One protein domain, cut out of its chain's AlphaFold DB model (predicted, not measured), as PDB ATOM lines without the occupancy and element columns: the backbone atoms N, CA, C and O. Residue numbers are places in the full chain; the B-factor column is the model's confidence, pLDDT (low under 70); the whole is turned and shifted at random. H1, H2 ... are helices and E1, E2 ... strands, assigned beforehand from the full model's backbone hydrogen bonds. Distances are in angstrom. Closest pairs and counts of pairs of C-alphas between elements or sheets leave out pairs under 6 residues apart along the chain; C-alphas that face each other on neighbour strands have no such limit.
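Overview. This is residues 789 to 869 of the 1035 residues of an uncharacterized protein of Mycoplasma neurolyticum (UniProt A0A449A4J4). A long, twisted ribbon of three antiparallel strands, E1, E2 and E3, has helices along one face: H2 lies over E3 and the short H3 over E1, while the face away from H2 and H3 is bare. H1 comes just before H2 and sits over the end of the ribbon where E2 ends and E3 begins. The printed part has 81 residues, with three named helices and then three named strands in the order H1 H2 H3 E1 E2 E3; the sheet's order is E1 - E2 - E3 and the class is mixed, helices and strands. It is compact, with a radius of gyration of the C-alphas of 12.3 A, yet elongated in outline, spanning 39 by 21 by 19 A.

Arrangement. Start at H1, residues 789 to 795. It is on the sheet of E1, residues 833 to 842, E2, residues 847 to 856, and E3, residues 859 to 868, at a height over the sheet of 8.9 A. H1 lies over E3, and only just over E2, on which 3 of its C-alphas fall; on the local plane it runs along the strands, at 24 degrees to E3. Its closest C-alphas to E3 are Leu 790 and Lys 861, 6.5 A apart. Next look at H2, residues 797 to 810, which meets H1 only through their link. H2 lies over E3 at a height over the sheet of 9.4 A, slantwise to the strands at 44 degrees to E3 on the local plane; the closest C-alphas are those of Phe 801 and Phe 865, 6.7 A apart. H3, residues 820 to 824, is on the same face as H2 and lies over E1, with the C-alphas of Leu 820 and Ala 836 closest at 6.0 A. H2 and H3 are close but not clearly touching, with the C-alphas of Ile 804 and Ile 823 closest at 6.4 A, while H1 and H3 are apart. In H1, H2 and H3 every O i to N i+4 pair is within hydrogen-bond range. The strands form a meander, each the antiparallel neighbour of the one before, in two hairpins. Between E1 and E2, at 165 degrees, find N 837 and O 851 at 3.0 A; between E2 and E3, at 162 degrees, find N 852 and O 863 at 2.8 A.

Along the chain. Find C-alpha 789 at (62.358, 151.842, 96.134), where H1 begins. H2 runs 20.0 A from C-alpha 797 to C-alpha 810, and H3 is a short helix of 5 residues. E1 starts at C-alpha 833, (66.697, 145.028, 87.837), and is 27.4 A long; E2 is 29.2 A. E3, 29.4 A, ends at C-alpha 868, (62.742, 125.314, 103.070).

Size, cuts and confidence. The two C-alphas farthest apart, those of Phe 844 and Gly 857, are 39.3 A apart. The printed part has no cut and no long link. The mean pLDDT of the printed part is 91.6, and no printed residue is under 70.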
ATOM      1  N   TYR A 789      62.889 153.040  96.797       93.06
ATOM      2  CA  TYR A 789      62.358 151.842  96.134       93.06
ATOM      3  C   TYR A 789      62.976 150.558  96.684       93.06
ATOM      4  O   TYR A 789      62.257 149.591  96.923       93.06
ATOM      5  N   LEU A 790      64.290 150.547  96.912       94.06
ATOM      6  CA  LEU A 790      64.974 149.380  97.467       94.06
ATOM      7  C   LEU A 790      64.586 149.129  98.934       94.06
ATOM      8  O   LEU A 790      64.411 147.972  99.315       94.06
ATOM      9  N   ILE A 791      64.399 150.186  99.734       93.38
ATOM     10  CA  ILE A 791      63.908 150.090 101.119       93.38
ATOM     11  C   ILE A 791      62.480 149.538 101.153       93.38
ATOM     12  O   ILE A 791      62.166 148.693 101.983       93.38
ATOM     13  N   GLU A 792      61.599 149.961 100.247       92.81
ATOM     14  CA  GLU A 792      60.247 149.402 100.201       92.81
ATOM     15  C   GLU A 792      60.220 147.909  99.868       92.81
ATOM     16  O   GLU A 792      59.414 147.177 100.441       92.81
ATOM     17  N   GLU A 793      61.078 147.442  98.961       93.44
ATOM     18  CA  GLU A 793      61.203 146.006  98.682       93.44
ATOM     19  C   GLU A 793      61.766 145.241  99.890       93.44
ATOM     20  O   GLU A 793      61.327 144.126 100.180       93.44
ATOM     21  N   GLU A 794      62.685 145.851 100.642       92.69
ATOM     22  CA  GLU A 794      63.177 145.308 101.912       92.69
ATOM     23  C   GLU A 794      62.062 145.231 102.965       92.69
ATOM     24  O   GLU A 794      61.889 144.196 103.605       92.69
ATOM     25  N   ASN A 795      61.224 146.261 103.078       93.31
ATOM     26  CA  ASN A 795      60.065 146.259 103.973       93.31
ATOM     27  C   ASN A 795      59.002 145.227 103.548       93.31
ATOM     28  O   ASN A 795      58.237 144.737 104.376       93.31
ATOM     29  N   LYS A 796      58.969 144.845 102.264       92.94
ATOM     30  CA  LYS A 796      58.106 143.785 101.713       92.94
ATOM     31  C   LYS A 796      58.775 142.405 101.714       92.94
ATOM     32  O   LYS A 796      58.249 141.472 101.093       92.94
ATOM     33  N   LYS A 797      59.911 142.230 102.401       92.19
ATOM     34  CA  LYS A 797      60.670 140.970 102.403       92.19
ATOM     35  C   LYS A 797      59.815 139.767 102.811       92.19
ATOM     36  O   LYS A 797      59.853 138.756 102.117       92.19
ATOM     37  N   ASP A 798      58.986 139.872 103.847       91.50
ATOM     38  CA  ASP A 798      58.151 138.745 104.298       91.50
ATOM     39  C   ASP A 798      57.065 138.368 103.280       91.50
ATOM     40  O   ASP A 798      56.813 137.190 103.018       91.50
ATOM     41  N   GLN A 799      56.457 139.362 102.626       91.94
ATOM     42  CA  GLN A 799      55.492 139.123 101.548       91.94
ATOM     43  C   GLN A 799      56.160 138.432 100.355       91.94
ATOM     44  O   GLN A 799      55.608 137.489  99.783       91.94
ATOM     45  N   SER A 800      57.366 138.882 100.004       92.38
ATOM     46  CA  SER A 800      58.189 138.277  98.959       92.38
ATOM     47  C   SER A 800      58.541 136.835  99.303       92.38
ATOM     48  O   SER A 800      58.314 135.945  98.488       92.38
ATOM     49  N   PHE A 801      58.992 136.573 100.533       93.31
ATOM     50  CA  PHE A 801      59.281 135.227 101.025       93.31
ATOM     51  C   PHE A 801      58.072 134.294 100.892       93.31
ATOM     52  O   PHE A 801      58.196 133.205 100.333       93.31
ATOM     53  N   ASN A 802      56.888 134.742 101.314       92.06
ATOM     54  CA  ASN A 802      55.659 133.953 101.220       92.06
ATOM     55  C   ASN A 802      55.280 133.626  99.766       92.06
ATOM     56  O   ASN A 802      54.867 132.501  99.475       92.06
ATOM     57  N   LYS A 803      55.459 134.571  98.832       92.25
ATOM     58  CA  LYS A 803      55.251 134.323  97.394       92.25
ATOM     59  C   LYS A 803      56.242 133.299  96.843       92.25
ATOM     60  O   LYS A 803      55.819 132.381  96.140       92.25
ATOM     61  N   ILE A 804      57.530 133.425  97.181       92.31
ATOM     62  CA  ILE A 804      58.573 132.463  96.786       92.31
ATOM     63  C   ILE A 804      58.192 131.064  97.273       92.31
ATOM     64  O   ILE A 804      58.153 130.122  96.485       92.31
ATOM     65  N   GLN A 805      57.860 130.946  98.560       91.31
ATOM     66  CA  GLN A 805      57.505 129.676  99.185       91.31
ATOM     67  C   GLN A 805      56.278 129.031  98.544       91.31
ATOM     68  O   GLN A 805      56.281 127.834  98.254       91.31
ATOM     69  N   LYS A 806      55.253 129.831  98.235       91.75
ATOM     70  CA  LYS A 806      54.061 129.353  97.532       91.75
ATOM     71  C   LYS A 806      54.399 128.779  96.152       91.75
ATOM     72  O   LYS A 806      53.992 127.662  95.856       91.75
ATOM     73  N   ILE A 807      55.188 129.493  95.341       92.06
ATOM     74  CA  ILE A 807      55.607 129.020  94.006       92.06
ATOM     75  C   ILE A 807      56.357 127.688  94.118       92.06
ATOM     76  O   ILE A 807      56.066 126.744  93.383       92.06
ATOM     77  N   ILE A 808      57.301 127.596  95.056       92.19
ATOM     78  CA  ILE A 808      58.099 126.387  95.289       92.19
ATOM     79  C   ILE A 808      57.208 125.205  95.677       92.19
ATOM     80  O   ILE A 808      57.375 124.110  95.135       92.19
ATOM     81  N   LYS A 809      56.248 125.429  96.579       90.69
ATOM     82  CA  LYS A 809      55.291 124.415  97.025       90.69
ATOM     83  C   LYS A 809      54.398 123.930  95.885       90.69
ATOM     84  O   LYS A 809      54.282 122.721  95.683       90.69
ATOM     85  N   ASP A 810      53.836 124.851  95.106       91.06
ATOM     86  CA  ASP A 810      52.936 124.543  93.987       91.06
ATOM     87  C   ASP A 810      53.657 123.751  92.883       91.06
ATOM     88  O   ASP A 810      53.130 122.773  92.349       91.06
ATOM     89  N   LYS A 811      54.905 124.126  92.575       91.25
ATOM     90  CA  LYS A 811      55.764 123.417  91.608       91.25
ATOM     91  C   LYS A 811      56.396 122.148  92.170       91.25
ATOM     92  O   LYS A 811      57.020 121.385  91.427       91.25
ATOM     93  N   LYS A 812      56.242 121.922  93.474       91.88
ATOM     94  CA  LYS A 812      56.835 120.816  94.216       91.88
ATOM     95  C   LYS A 812      58.355 120.777  94.097       91.88
ATOM     96  O   LYS A 812      58.903 119.692  94.028       91.88
ATOM     97  N   TRP A 813      59.057 121.897  93.956       92.25
ATOM     98  CA  TRP A 813      60.486 121.885  93.609       92.25
ATOM     99  C   TRP A 813      61.387 121.336  94.720       92.25
ATOM    100  O   TRP A 813      61.171 121.604  95.901       92.25
ATOM    101  N   LEU A 814      62.432 120.608  94.317       92.69
ATOM    102  CA  LEU A 814      63.621 120.411  95.147       92.69
ATOM    103  C   LEU A 814      64.469 121.696  95.160       92.69
ATOM    104  O   LEU A 814      64.405 122.467  94.199       92.69
ATOM    105  N   PRO A 815      65.298 121.933  96.191       93.69
ATOM    106  CA  PRO A 815      66.166 123.107  96.280       93.69
ATOM    107  C   PRO A 815      66.977 123.414  95.011       93.69
ATOM    108  O   PRO A 815      67.066 124.577  94.611       93.69
ATOM    109  N   TYR A 816      67.530 122.403  94.335       91.62
ATOM    110  CA  TYR A 816      68.292 122.603  93.096       91.62
ATOM    111  C   TYR A 816      67.426 122.948  91.869       91.62
ATOM    112  O   TYR A 816      67.945 123.491  90.897       91.62
ATOM    113  N   GLU A 817      66.124 122.639  91.901       92.19
ATOM    114  CA  GLU A 817      65.173 122.882  90.799       92.19
ATOM    115  C   GLU A 817      64.604 124.295  90.810       92.19
ATOM    116  O   GLU A 817      63.925 124.695  89.864       92.19
ATOM    117  N   ILE A 818      64.852 125.044  91.884       92.25
ATOM    118  CA  ILE A 818      64.339 126.394  92.067       92.25
ATOM    119  C   ILE A 818      64.797 127.278  90.900       92.25
ATOM    120  O   ILE A 818      65.958 127.689  90.806       92.25
ATOM    121  N   ASN A 819      63.853 127.617  90.020       90.25
ATOM    122  CA  ASN A 819      64.102 128.483  88.877       90.25
ATOM    123  C   ASN A 819      64.033 129.954  89.299       90.25
ATOM    124  O   ASN A 819      62.965 130.565  89.369       90.25
ATOM    125  N   LEU A 820      65.204 130.538  89.541       90.12
ATOM    126  CA  LEU A 820      65.319 131.905  90.043       90.12
ATOM    127  C   LEU A 820      64.738 132.950  89.078       90.12
ATOM    128  O   LEU A 820      64.148 133.925  89.528       90.12
ATOM    129  N   LYS A 821      64.833 132.739  87.755       85.88
ATOM    130  CA  LYS A 821      64.271 133.678  86.765       85.88
ATOM    131  C   LYS A 821      62.744 133.732  86.828       85.88
ATOM    132  O   LYS A 821      62.170 134.808  86.678       85.88
ATOM    133  N   GLU A 822      62.094 132.583  87.022       85.38
ATOM    134  CA  GLU A 822      60.633 132.495  87.172       85.38
ATOM    135  C   GLU A 822      60.177 133.175  88.468       85.38
ATOM    136  O   GLU A 822      59.186 133.902  88.469       85.38
ATOM    137  N   ILE A 823      60.950 133.012  89.543       86.38
ATOM    138  CA  ILE A 823      60.695 133.640  90.842       86.38
ATOM    139  C   ILE A 823      60.842 135.166  90.763       86.38
ATOM    140  O   ILE A 823      59.930 135.894  91.151       86.38
ATOM    141  N   SER A 824      61.957 135.675  90.231       84.88
ATOM    142  CA  SER A 824      62.268 137.109  90.290       84.88
ATOM    143  C   SER A 824      61.314 137.992  89.474       84.88
ATOM    144  O   SER A 824      61.068 139.127  89.874       84.88
ATOM    145  N   ARG A 825      60.740 137.495  88.367       75.88
ATOM    146  CA  ARG A 825      59.867 138.287  87.472       75.88
ATOM    147  C   ARG A 825      58.578 138.800  88.122       75.88
ATOM    148  O   ARG A 825      58.030 139.784  87.643       75.88
ATOM    149  N   ASN A 826      58.095 138.144  89.178       73.38
ATOM    150  CA  ASN A 826      56.744 138.365  89.712       73.38
ATOM    151  C   ASN A 826      56.717 138.918  91.145       73.38
ATOM    152  O   ASN A 826      55.648 139.021  91.754       73.38
ATOM    153  N   ILE A 827      57.882 139.209  91.720       87.19
ATOM    154  CA  ILE A 827      58.002 139.525  93.147       87.19
ATOM    155  C   ILE A 827      58.331 140.991  93.374       87.19
ATOM    156  O   ILE A 827      57.685 141.615  94.211       87.19
ATOM    157  N   PHE A 828      59.287 141.520  92.616       89.38
ATOM    158  CA  PHE A 828      59.821 142.864  92.802       89.38
ATOM    159  C   PHE A 828      59.214 143.848  91.802       89.38
ATOM    160  O   PHE A 828      58.714 143.452  90.744       89.38
ATOM    161  N   HIS A 829      59.275 145.139  92.122       87.50
ATOM    162  CA  HIS A 829      58.823 146.187  91.216       87.50
ATOM    163  C   HIS A 829      59.534 146.135  89.848       87.50
ATOM    164  O   HIS A 829      60.749 145.974  89.765       87.50
ATOM    165  N   LYS A 830      58.784 146.354  88.759       85.44
ATOM    166  CA  LYS A 830      59.270 146.257  87.364       85.44
ATOM    167  C   LYS A 830      60.432 147.194  87.006       85.44
ATOM    168  O   LYS A 830      61.142 146.937  86.041       85.44
ATOM    169  N   THR A 831      60.608 148.289  87.747       85.75
ATOM    170  CA  THR A 831      61.699 149.261  87.533       85.75
ATOM    171  C   THR A 831      63.006 148.853  88.217       85.75
ATOM    172  O   THR A 831      64.007 149.555  88.079       85.75
ATOM    173  N   ILE A 832      63.006 147.745  88.963       89.75
ATOM    174  CA  ILE A 832      64.172 147.198  89.650       89.75
ATOM    175  C   ILE A 832      64.717 146.045  88.816       89.75
ATOM    176  O   ILE A 832      64.021 145.073  88.523       89.75
ATOM    177  N   ASN A 833      65.994 146.131  88.465       91.06
ATOM    178  CA  ASN A 833      66.697 145.028  87.837       91.06
ATOM    179  C   ASN A 833      67.073 144.008  88.904       91.06
ATOM    180  O   ASN A 833      67.687 144.347  89.914       91.06
ATOM    181  N   VAL A 834      66.717 142.748  88.671       92.75
ATOM    182  CA  VAL A 834      66.940 141.672  89.635       92.75
ATOM    183  C   VAL A 834      67.871 140.641  89.033       92.75
ATOM    184  O   VAL A 834      67.582 140.050  87.992       92.75
ATOM    185  N   SER A 835      68.976 140.390  89.724       92.31
ATOM    186  CA  SER A 835      69.765 139.182  89.523       92.31
ATOM    187  C   SER A 835      69.629 138.296  90.751       92.31
ATOM    188  O   SER A 835      69.443 138.777  91.866       92.31
ATOM    189  N   ALA A 836      69.650 136.987  90.548       92.56
ATOM    190  CA  ALA A 836      69.409 136.036  91.616       92.56
ATOM    191  C   ALA A 836      70.396 134.884  91.520       92.56
ATOM    192  O   ALA A 836      70.705 134.413  90.422       92.56
ATOM    193  N   LYS A 837      70.857 134.405  92.673       92.06
ATOM    194  CA  LYS A 837      71.673 133.194  92.779       92.06
ATOM    195  C   LYS A 837      71.181 132.316  93.923       92.06
ATOM    196  O   LYS A 837      70.631 132.805  94.908       92.06
ATOM    197  N   ASN A 838      71.389 131.014  93.767       91.19
ATOM    198  CA  ASN A 838      71.060 130.018  94.773       91.19
ATOM    199  C   ASN A 838      72.362 129.532  95.418       91.19
ATOM    200  O   ASN A 838      73.287 129.124  94.715       91.19
ATOM    201  N   THR A 839      72.453 129.608  96.740       90.00
ATOM    202  CA  THR A 839      73.613 129.202  97.540       90.00
ATOM    203  C   THR A 839      73.181 128.180  98.591       90.00
ATOM    204  O   THR A 839      72.006 128.077  98.939       90.00
ATOM    205  N   ASN A 840      74.126 127.372  99.087       90.75
ATOM    206  CA  ASN A 840      73.873 126.361 100.127       90.75
ATOM    207  C   ASN A 840      72.717 125.388  99.806       90.75
ATOM    208  O   ASN A 840      71.919 125.046 100.678       90.75
ATOM    209  N   VAL A 841      72.626 124.955  98.546       91.56
ATOM    210  CA  VAL A 841      71.601 124.020  98.067       91.56
ATOM    211  C   VAL A 841      71.808 122.643  98.705       91.56
ATOM    212  O   VAL A 841      72.831 121.997  98.474       91.56
ATOM    213  N   ASN A 842      70.833 122.174  99.481       92.50
ATOM    214  CA  ASN A 842      70.828 120.847 100.089       92.50
ATOM    215  C   ASN A 842      69.474 120.164  99.872       92.50
ATOM    216  O   ASN A 842      68.519 120.360 100.626       92.50
ATOM    217  N   ASP A 843      69.427 119.321  98.842       92.00
ATOM    218  CA  ASP A 843      68.214 118.626  98.415       92.00
ATOM    219  C   ASP A 843      67.736 117.552  99.403       92.00
ATOM    220  O   ASP A 843      66.542 117.279  99.463       92.00
ATOM    221  N   PHE A 844      68.632 116.970 100.207       90.38
ATOM    222  CA  PHE A 844      68.272 115.952 101.205       90.38
ATOM    223  C   PHE A 844      67.557 116.558 102.417       90.38
ATOM    224  O   PHE A 844      66.635 115.956 102.962       90.38
ATOM    225  N   ASN A 845      67.945 117.772 102.817       92.12
ATOM    226  CA  ASN A 845      67.294 118.490 103.918       92.12
ATOM    227  C   ASN A 845      66.149 119.400 103.453       92.12
ATOM    228  O   ASN A 845      65.410 119.923 104.293       92.12
ATOM    229  N   GLY A 846      66.011 119.593 102.137       93.19
ATOM    230  CA  GLY A 846      65.043 120.508 101.544       93.19
ATOM    231  C   GLY A 846      65.367 121.960 101.859       93.19
ATOM    232  O   GLY A 846      64.470 122.725 102.188       93.19
ATOM    233  N   THR A 847      66.644 122.346 101.861       95.50
ATOM    234  CA  THR A 847      67.064 123.703 102.248       95.50
ATOM    235  C   THR A 847      67.897 124.372 101.168       95.50
ATOM    236  O   THR A 847      68.753 123.732 100.564       95.50
ATOM    237  N   SER A 848      67.687 125.670 100.970       95.81
ATOM    238  CA  SER A 848      68.444 126.508 100.039       95.81
ATOM    239  C   SER A 848      68.509 127.942 100.544       95.81
ATOM    240  O   SER A 848      67.627 128.369 101.286       95.81
ATOM    241  N   LYS A 849      69.488 128.724 100.094       95.50
ATOM    242  CA  LYS A 849      69.484 130.181 100.260       95.50
ATOM    243  C   LYS A 849      69.358 130.859  98.907       95.50
ATOM    244  O   LYS A 849      70.192 130.654  98.033       95.50
ATOM    245  N   ILE A 850      68.334 131.688  98.739       94.25
ATOM    246  CA  ILE A 850      68.177 132.508  97.534       94.25
ATOM    247  C   ILE A 850      68.620 133.930  97.857       94.25
ATOM    248  O   ILE A 850      68.037 134.583  98.722       94.25
ATOM    249  N   GLU A 851      69.625 134.415  97.138       94.44
ATOM    250  CA  GLU A 851      70.089 135.799  97.201       94.44
ATOM    251  C   GLU A 851      69.580 136.547  95.966       94.44
ATOM    252  O   GLU A 851      69.992 136.245  94.844       94.44
ATOM    253  N   HIS A 852      68.684 137.514  96.174       95.00
ATOM    254  CA  HIS A 852      68.227 138.458  95.158       95.00
ATOM    255  C   HIS A 852      69.013 139.762  95.291       95.00
ATOM    256  O   HIS A 852      68.905 140.459  96.296       95.00
ATOM    257  N   ILE A 853      69.793 140.096  94.271       95.06
ATOM    258  CA  ILE A 853      70.513 141.360  94.151       95.06
ATOM    259  C   ILE A 853      69.625 142.299  93.333       95.06
ATOM    260  O   ILE A 853      69.435 142.108  92.128       95.06
ATOM    261  N   LEU A 854      69.046 143.272  94.029       95.12
ATOM    262  CA  LEU A 854      68.148 144.293  93.508       95.12
ATOM    263  C   LEU A 854      68.961 145.535  93.148       95.12
ATOM    264  O   LEU A 854      69.572 146.141  94.026       95.12
ATOM    265  N   THR A 855      68.947 145.934  91.882       94.38
ATOM    266  CA  THR A 855      69.663 147.115  91.389       94.38
ATOM    267  C   THR A 855      68.689 148.079  90.727       94.38
ATOM    268  O   THR A 855      67.928 147.701  89.834       94.38
ATOM    269  N   ARG A 856      68.734 149.349  91.134       92.94
ATOM    270  CA  ARG A 856      67.986 150.440  90.501       92.94
ATOM    271  C   ARG A 856      68.870 151.680  90.453       92.94
ATOM    272  O   ARG A 856      69.303 152.169  91.492       92.94
ATOM    273  N   GLY A 857      69.138 152.173  89.247       90.62
ATOM    274  CA  GLY A 857      70.119 153.239  89.058       90.62
ATOM    275  C   GLY A 857      71.520 152.774  89.462       90.62
ATOM    276  O   GLY A 857      71.953 151.691  89.070       90.62
ATOM    277  N   ASP A 858      72.205 153.585  90.262       89.31
ATOM    278  CA  ASP A 858      73.507 153.299  90.876       89.31
ATOM    279  C   ASP A 858      73.394 152.527  92.203       89.31
ATOM    280  O   ASP A 858      74.398 152.046  92.732       89.31
ATOM    281  N   LYS A 859      72.186 152.395  92.764       93.25
ATOM    282  CA  LYS A 859      71.971 151.754  94.064       93.25
ATOM    283  C   LYS A 859      71.705 150.266  93.906       93.25
ATOM    284  O   LYS A 859      71.003 149.819  92.997       93.25
ATOM    285  N   THR A 860      72.245 149.491  94.842       94.75
ATOM    286  CA  THR A 860      72.052 148.041  94.908       94.75
ATOM    287  C   THR A 860      71.760 147.610  96.341       94.75
ATOM    288  O   THR A 860      72.352 148.127  97.286       94.75
ATOM    289  N   LYS A 861      70.864 146.637  96.507       95.50
ATOM    290  CA  LYS A 861      70.529 146.001  97.783       95.50
ATOM    291  C   LYS A 861      70.421 144.491  97.578       95.50
ATOM    292  O   LYS A 861      69.872 144.044  96.579       95.50
ATOM    293  N   THR A 862      70.927 143.694  98.517       94.94
ATOM    294  CA  THR A 862      70.790 142.227  98.467       94.94
ATOM    295  C   THR A 862      69.772 141.758  99.499       94.94
ATOM    296  O   THR A 862      69.909 142.064 100.681       94.94
ATOM    297  N   LEU A 863      68.771 140.997  99.056       94.50
ATOM    298  CA  LEU A 863      67.809 140.316  99.914       94.50
ATOM    299  C   LEU A 863      68.079 138.812  99.908       94.50
ATOM    300  O   LEU A 863      68.020 138.160  98.864       94.50
ATOM    301  N   THR A 864      68.327 138.259 101.093       94.06
ATOM    302  CA  THR A 864      68.566 136.824 101.284       94.06
ATOM    303  C   THR A 864      67.354 136.158 101.921       94.06
ATOM    304  O   THR A 864      66.838 136.635 102.939       94.06
ATOM    305  N   PHE A 865      66.937 135.040 101.328       94.50
ATOM    306  CA  PHE A 865      65.814 134.218 101.760       94.50
ATOM    307  C   PHE A 865      66.290 132.798 102.070       94.50
ATOM    308  O   PHE A 865      66.795 132.105 101.184       94.50
ATOM    309  N   ASP A 866      66.102 132.358 103.313       94.38
ATOM    310  CA  ASP A 866      66.354 130.976 103.721       94.38
ATOM    311  C   ASP A 866      65.132 130.117 103.366       94.38
ATOM    312  O   ASP A 866      64.103 130.128 104.041       94.38
ATOM    313  N   ILE A 867      65.231 129.387 102.261       94.75
ATOM    314  CA  ILE A 867      64.149 128.576 101.714       94.75
ATOM    315  C   ILE A 867      64.189 127.174 102.309       94.75
ATOM    316  O   ILE A 867      65.214 126.490 102.266       94.75
ATOM    317  N   LYS A 868      63.033 126.722 102.795       92.94
ATOM    318  CA  LYS A 868      62.742 125.314 103.070       92.94
ATOM    319  C   LYS A 868      61.699 124.802 102.085       92.94
ATOM    320  O   LYS A 868      60.674 125.453 101.928       92.94
ATOM    321  N   THR A 869      61.965 123.675 101.439       94.00
ATOM    322  CA  THR A 869      61.058 123.011 100.503       94.00
ATOM    323  C   THR A 869      60.314 121.883 101.213       94.00
ATOM    324  O   THR A 869      60.897 121.153 102.015       94.00
TER     325      THR A 869